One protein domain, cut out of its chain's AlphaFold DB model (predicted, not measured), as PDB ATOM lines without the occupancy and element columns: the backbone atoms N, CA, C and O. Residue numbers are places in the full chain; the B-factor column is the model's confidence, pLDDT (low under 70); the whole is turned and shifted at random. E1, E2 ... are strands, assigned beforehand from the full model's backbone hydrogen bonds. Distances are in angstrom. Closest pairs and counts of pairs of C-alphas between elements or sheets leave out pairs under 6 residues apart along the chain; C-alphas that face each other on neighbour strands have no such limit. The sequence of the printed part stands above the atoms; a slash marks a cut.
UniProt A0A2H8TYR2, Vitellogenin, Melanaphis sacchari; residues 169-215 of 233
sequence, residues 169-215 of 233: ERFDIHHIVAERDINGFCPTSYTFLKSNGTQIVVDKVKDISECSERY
ATOM      1  N   GLU A 169       6.552  -2.960  -4.806       87.69
ATOM      2  CA  GLU A 169       7.539  -4.050  -4.915       87.69
ATOM      3  C   GLU A 169       7.987  -4.542  -3.533       87.69
ATOM      4  O   GLU A 169       8.173  -5.735  -3.307       87.69
ATOM      5  N   ARG A 170       8.103  -3.612  -2.581       88.25
ATOM      6  CA  ARG A 170       8.462  -3.875  -1.188       88.25
ATOM      7  C   ARG A 170       7.560  -3.087  -0.254       88.25
ATOM      8  O   ARG A 170       7.285  -1.922  -0.514       88.25
ATOM      9  N   PHE A 171       7.128  -3.703   0.842       88.88
ATOM     10  CA  PHE A 171       6.178  -3.082   1.769       88.88
ATOM     11  C   PHE A 171       6.799  -2.079   2.749       88.88
ATOM     12  O   PHE A 171       6.061  -1.328   3.375       88.88
ATOM     13  N   ASP A 172       8.123  -2.069   2.904       84.50
ATOM     14  CA  ASP A 172       8.860  -1.226   3.853       84.50
ATOM     15  C   ASP A 172       9.293   0.130   3.270       84.50
ATOM     16  O   ASP A 172       9.856   0.958   3.983       84.50
ATOM     17  N   ILE A 173       9.030   0.370   1.983       86.81
ATOM     18  CA  ILE A 173       9.487   1.557   1.256       86.81
ATOM     19  C   ILE A 173       8.285   2.297   0.674       86.81
ATOM     20  O   ILE A 173       7.363   1.692   0.126       86.81
ATOM     21  N   HIS A 174       8.310   3.628   0.779       88.88
ATOM     22  CA  HIS A 174       7.336   4.475   0.104       88.88
ATOM     23  C   HIS A 174       7.419   4.277  -1.413       88.88
ATOM     24  O   HIS A 174       8.500   4.335  -1.999       88.88
ATOM     25  N   HIS A 175       6.277   4.055  -2.052       91.56
ATOM     26  CA  HIS A 175       6.225   3.707  -3.464       91.56
ATOM     27  C   HIS A 175       5.150   4.528  -4.166       91.56
ATOM     28  O   HIS A 175       3.995   4.517  -3.749       91.56
ATOM     29  N   ILE A 176       5.519   5.228  -5.236       93.19
ATOM     30  CA  ILE A 176       4.575   5.954  -6.087       93.19
ATOM     31  C   ILE A 176       4.552   5.261  -7.437       93.19
ATOM     32  O   ILE A 176       5.581   5.115  -8.094       93.19
ATOM     33  N   VAL A 177       3.367   4.833  -7.850       94.38
ATOM     34  CA  VAL A 177       3.162   4.117  -9.104       94.38
ATOM     35  C   VAL A 177       1.763   4.388  -9.624       94.38
ATOM     36  O   VAL A 177       0.807   4.529  -8.865       94.38
ATOM     37  N   ALA A 178       1.630   4.465 -10.941       91.94
ATOM     38  CA  ALA A 178       0.323   4.589 -11.553       91.94
ATOM     39  C   ALA A 178      -0.395   3.229 -11.581       91.94
ATOM     40  O   ALA A 178       0.138   2.216 -12.050       91.94
ATOM     41  N   GLU A 179      -1.626   3.213 -11.082       92.94
ATOM     42  CA  GLU A 179      -2.507   2.052 -11.085       92.94
ATOM     43  C   GLU A 179      -3.616   2.211 -12.117       92.94
ATOM     44  O   GLU A 179      -4.209   3.279 -12.236       92.94
ATOM     45  N   ARG A 180      -3.959   1.116 -12.801       90.81
ATOM     46  CA  ARG A 180      -5.193   1.023 -13.582       90.81
ATOM     47  C   ARG A 180      -6.272   0.354 -12.735       90.81
ATOM     48  O   ARG A 180      -6.036  -0.739 -12.223       90.81
ATOM     49  N   ASP A 181      -7.428   0.988 -12.590       89.62
ATOM     50  CA  ASP A 181      -8.565   0.462 -11.831       89.62
ATOM     51  C   ASP A 181      -9.920   0.994 -12.350       89.62
ATOM     52  O   ASP A 181     -10.026   1.465 -13.483       89.62
ATOM     53  N   ILE A 182     -10.976   0.900 -11.529       87.81
ATOM     54  CA  ILE A 182     -12.314   1.432 -11.843       87.81
ATOM     55  C   ILE A 182     -12.339   2.953 -12.095       87.81
ATOM     56  O   ILE A 182     -13.217   3.430 -12.809       87.81
ATOM     57  N   ASN A 183     -11.386   3.713 -11.551       87.44
ATOM     58  CA  ASN A 183     -11.292   5.164 -11.714       87.44
ATOM     59  C   ASN A 183     -10.473   5.582 -12.944       87.44
ATOM     60  O   ASN A 183     -10.418   6.775 -13.237       87.44
ATOM     61  N   GLY A 184      -9.869   4.633 -13.665       87.38
ATOM     62  CA  GLY A 184      -8.987   4.888 -14.802       87.38
ATOM     63  C   GLY A 184      -7.529   4.591 -14.465       87.38
ATOM     64  O   GLY A 184      -7.235   3.643 -13.739       87.38
ATOM     65  N   PHE A 185      -6.608   5.370 -15.032       90.56
ATOM     66  CA  PHE A 185      -5.173   5.264 -14.781       90.56
ATOM     67  C   PHE A 185      -4.711   6.402 -13.871       90.56
ATOM     68  O   PHE A 185      -4.610   7.549 -14.307       90.56
ATOM     69  N   CYS A 186      -4.463   6.084 -12.604       91.31
ATOM     70  CA  CYS A 186      -4.331   7.063 -11.530       91.31
ATOM     71  C   CYS A 186      -2.978   6.963 -10.816       91.31
ATOM     72  O   CYS A 186      -2.595   5.856 -10.407       91.31
ATOM     73  N   PRO A 187      -2.285   8.091 -10.576       94.62
ATOM     74  CA  PRO A 187      -1.157   8.136  -9.654       94.62
ATOM     75  C   PRO A 187      -1.584   7.640  -8.271       94.62
ATOM     76  O   PRO A 187      -2.578   8.095  -7.703       94.62
ATOM     77  N   THR A 188      -0.862   6.654  -7.751       96.12
ATOM     78  CA  THR A 188      -1.143   6.041  -6.453       96.12
ATOM     79  C   THR A 188       0.130   6.029  -5.626       96.12
ATOM     80  O   THR A 188       1.166   5.529  -6.068       96.12
ATOM     81  N   SER A 189       0.059   6.587  -4.425       96.25
ATOM     82  CA  SER A 189       1.143   6.585  -3.457       96.25
ATOM     83  C   SER A 189       0.858   5.578  -2.349       96.25
ATOM     84  O   SER A 189      -0.267   5.434  -1.866       96.25
ATOM     85  N   TYR A 190       1.900   4.856  -1.960       96.25
ATOM     86  CA  TYR A 190       1.871   3.878  -0.890       96.25
ATOM     87  C   TYR A 190       2.836   4.287   0.203       96.25
ATOM     88  O   TYR A 190       4.020   4.497  -0.063       96.25
ATOM     89  N   THR A 191       2.357   4.336   1.439       94.88
ATOM     90  CA  THR A 191       3.167   4.703   2.599       94.88
ATOM     91  C   THR A 191       3.105   3.594   3.635       94.88
ATOM     92  O   THR A 191       2.031   3.221   4.103       94.88
ATOM     93  N   PHE A 192       4.264   3.059   4.015       93.19
ATOM     94  CA  PHE A 192       4.358   2.156   5.155       93.19
ATOM     95  C   PHE A 192       4.031   2.926   6.437       93.19
ATOM     96  O   PHE A 192       4.689   3.919   6.746       93.19
ATOM     97  N   LEU A 193       3.017   2.477   7.180       91.44
ATOM     98  CA  LEU A 193       2.634   3.114   8.438       91.44
ATOM     99  C   LEU A 193       3.304   2.435   9.629       91.44
ATOM    100  O   LEU A 193       3.944   3.093  10.446       91.44
ATOM    101  N   LYS A 194       3.114   1.120   9.765       90.69
ATOM    102  CA  LYS A 194       3.648   0.347  10.892       90.69
ATOM    103  C   LYS A 194       3.626  -1.150  10.619       90.69
ATOM    104  O   LYS A 194       2.811  -1.642   9.840       90.69
ATOM    105  N   SER A 195       4.460  -1.870  11.362       89.31
ATOM    106  CA  SER A 195       4.367  -3.319  11.521       89.31
ATOM    107  C   SER A 195       3.781  -3.638  12.898       89.31
ATOM    108  O   SER A 195       4.223  -3.088  13.906       89.31
ATOM    109  N   ASN A 196       2.761  -4.489  12.938       86.62
ATOM    110  CA  ASN A 196       2.127  -4.993  14.149       86.62
ATOM    111  C   ASN A 196       2.287  -6.520  14.202       86.62
ATOM    112  O   ASN A 196       1.420  -7.270  13.746       86.62
ATOM    113  N   GLY A 197       3.431  -6.977  14.714       86.69
ATOM    114  CA  GLY A 197       3.787  -8.396  14.737       86.69
ATOM    115  C   GLY A 197       3.955  -8.949  13.322       86.69
ATOM    116  O   GLY A 197       4.887  -8.580  12.616       86.69
ATOM    117  N   THR A 198       3.044  -9.831  12.910       85.31
ATOM    118  CA  THR A 198       3.015 -10.420  11.559       85.31
ATOM    119  C   THR A 198       2.170  -9.620  10.563       85.31
ATOM    120  O   THR A 198       2.036 -10.029   9.413       85.31
ATOM    121  N   GLN A 199       1.571  -8.504  10.988       88.19
ATOM    122  CA  GLN A 199       0.727  -7.661  10.143       88.19
ATOM    123  C   GLN A 199       1.474  -6.401   9.727       88.19
ATOM    124  O   GLN A 199       2.072  -5.718  10.554       88.19
ATOM    125  N   ILE A 200       1.378  -6.052   8.452       89.44
ATOM    126  CA  ILE A 200       1.906  -4.801   7.914       89.44
ATOM    127  C   ILE A 200       0.726  -3.889   7.602       89.44
ATOM    128  O   ILE A 200      -0.245  -4.315   6.977       89.44
ATOM    129  N   VAL A 201       0.813  -2.633   8.034       92.12
ATOM    130  CA  VAL A 201      -0.183  -1.606   7.733       92.12
ATOM    131  C   VAL A 201       0.409  -0.640   6.716       92.12
ATOM    132  O   VAL A 201       1.402   0.037   6.993       92.12
ATOM    133  N   VAL A 202      -0.224  -0.579   5.549       92.88
ATOM    134  CA  VAL A 202       0.132   0.308   4.439       92.88
ATOM    135  C   VAL A 202      -1.028   1.259   4.186       92.88
ATOM    136  O   VAL A 202      -2.177   0.825   4.128       92.88
ATOM    137  N   ASP A 203      -0.715   2.535   4.004       94.88
ATOM    138  CA  ASP A 203      -1.643   3.531   3.487       94.88
ATOM    139  C   ASP A 203      -1.534   3.609   1.963       94.88
ATOM    140  O   ASP A 203      -0.427   3.682   1.428       94.88
ATOM    141  N   LYS A 204      -2.671   3.572   1.269       95.56
ATOM    142  CA  LYS A 204      -2.768   3.647  -0.195       95.56
ATOM    143  C   LYS A 204      -3.616   4.863  -0.545       95.56
ATOM    144  O   LYS A 204      -4.831   4.837  -0.359       95.56
ATOM    145  N   VAL A 205      -2.991   5.891  -1.107       95.44
ATOM    146  CA  VAL A 205      -3.661   7.130  -1.515       95.44
ATOM    147  C   VAL A 205      -3.644   7.233  -3.032       95.44
ATOM    148  O   VAL A 205      -2.605   7.097  -3.669       95.44
ATOM    149  N   LYS A 206      -4.816   7.466  -3.624       92.81
ATOM    150  CA  LYS A 206      -4.984   7.634  -5.069       92.81
ATOM    151  C   LYS A 206      -5.374   9.071  -5.368       92.81
ATOM    152  O   LYS A 206      -6.383   9.542  -4.844       92.81
ATOM    153  N   ASP A 207      -4.604   9.742  -6.219       90.88
ATOM    154  CA  ASP A 207      -4.968  11.079  -6.678       90.88
ATOM    155  C   ASP A 207      -6.005  10.971  -7.797       90.88
ATOM    156  O   ASP A 207      -5.702  10.678  -8.955       90.88
ATOM    157  N   ILE A 208      -7.266  11.184  -7.423       89.62
ATOM    158  CA  ILE A 208      -8.398  11.108  -8.346       89.62
ATOM    159  C   ILE A 208      -8.405  12.279  -9.341       89.62
ATOM    160  O   ILE A 208      -9.017  12.172 -10.407       89.62
ATOM    161  N   SER A 209      -7.747  13.397  -9.025       88.06
ATOM    162  CA  SER A 209      -7.708  14.579  -9.892       88.06
ATOM    163  C   SER A 209      -6.767  14.396 -11.084       88.06
ATOM    164  O   SER A 209      -7.068  14.879 -12.175       88.06
ATOM    165  N   GLU A 210      -5.703  13.612 -10.906       87.69
ATOM    166  CA  GLU A 210      -4.695  13.320 -11.931       87.69
ATOM    167  C   GLU A 210      -4.957  12.016 -12.704       87.69
ATOM    168  O   GLU A 210      -4.175  11.623 -13.573       87.69
ATOM    169  N   CYS A 211      -6.064  11.325 -12.421       88.69
ATOM    170  CA  CYS A 211      -6.450  10.137 -13.174       88.69
ATOM    171  C   CYS A 211      -6.663  10.468 -14.660       88.69
ATOM    172  O   CYS A 211      -7.472  11.324 -15.024       88.69
ATOM    173  N   SER A 212      -6.000   9.710 -15.524       86.00
ATOM    174  CA  SER A 212      -6.177   9.731 -16.976       86.00
ATOM    175  C   SER A 212      -6.971   8.508 -17.442       86.00
ATOM    176  O   SER A 212      -7.296   7.623 -16.650       86.00
ATOM    177  N   GLU A 213      -7.355   8.480 -18.721       79.31
ATOM    178  CA  GLU A 213      -8.207   7.419 -19.287       79.31
ATOM    179  C   GLU A 213      -9.530   7.214 -18.517       79.31
ATOM    180  O   GLU A 213     -10.139   6.143 -18.546       79.31
ATOM    181  N   ARG A 214      -9.997   8.273 -17.842       64.56
ATOM    182  CA  ARG A 214     -11.351   8.353 -17.294       64.56
ATOM    183  C   ARG A 214     -12.289   8.555 -18.471       64.56
ATOM    184  O   ARG A 214     -12.145   9.525 -19.213       64.56
ATOM    185  N   TYR A 215     -13.246   7.668 -18.661       56.47
ATOM    186  CA  TYR A 215     -14.238   7.857 -19.712       56.47
ATOM    187  C   TYR A 215     -15.431   8.673 -19.176       56.47
ATOM    188  O   TYR A 215     -15.905   8.431 -18.072       56.47
TER     189      TYR A 215
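This is residues 169 to 215 of the 233 residues of the protein "Vitellogenin" of Melanaphis sacchari (UniProt A0A2H8TYR2). A long, narrow, strongly twisted ribbon of three antiparallel strands has the bent strand E2 in the middle, E1 beside its first part and E3 beside its later part. Two hairpins, E1 with E2 and E2 with E3, meet along E2, and the stretches before E1 and after E3 hold no named element. The printed part has 47 residues, with no named helix and three named strands, E1, E2 and E3 along the chain; the sheet order is E1, E2, E3, and its class is all strand. The whole is loose, with a radius of gyration of the C-alphas of 12.6 A, and a rod in outline, spanning 42 by 16 by 15 A.

Residues 169 to 174 come before E1, residues 175 to 181, which is an edge strand of the sheet. A tight link joins E1 to E2, residues 184 to 196, and the two form a hairpin. They are antiparallel, at 130 degrees between their directions, and the closest C-alphas that face each other are those of Ala 178 and Pro 187, 4.3 A apart. N 186 and O 179 are within hydrogen-bond range at 2.8 A, and so are N 177 and O 188 at 2.9 A. E2, the inner strand, bends by 61 degrees at residue 187. A tight link leads from E2 to E3, residues 199 to 206, the other edge strand, and these two form a second hairpin. They are antiparallel at 153 degrees; the C-alphas of Thr 188 and Lys 206 face each other at 4.4 A. N 189 and O 205 are within hydrogen-bond range at 2.8 A, as are N 196 and O 199, also at 2.8 A. The three strands in a row make a meander, each the antiparallel neighbour of the one before.

E1 begins with C-alpha 175 at (6.225, 3.707, -3.464) and measures 17.3 A from first to last C-alpha. E2, the longest strand with 13 residues, measures 32.5 A and ends with C-alpha 196 at (2.127, -4.993, 14.149). E3 measures 22.3 A and ends with C-alpha 206 at (-4.984, 7.634, -5.069); residues 207 to 215 follow it.

The two C-alphas farthest apart are those of Gly 197 and Tyr 215, at 42.1 A. The sheet's C-alphas lie up to 5.2 A off the best plane through them. The printed part has no cut, and neither link is long. The mean pLDDT of the printed part is 89.1, and residues 214 to 215 are under 70, where the model's confidence is low.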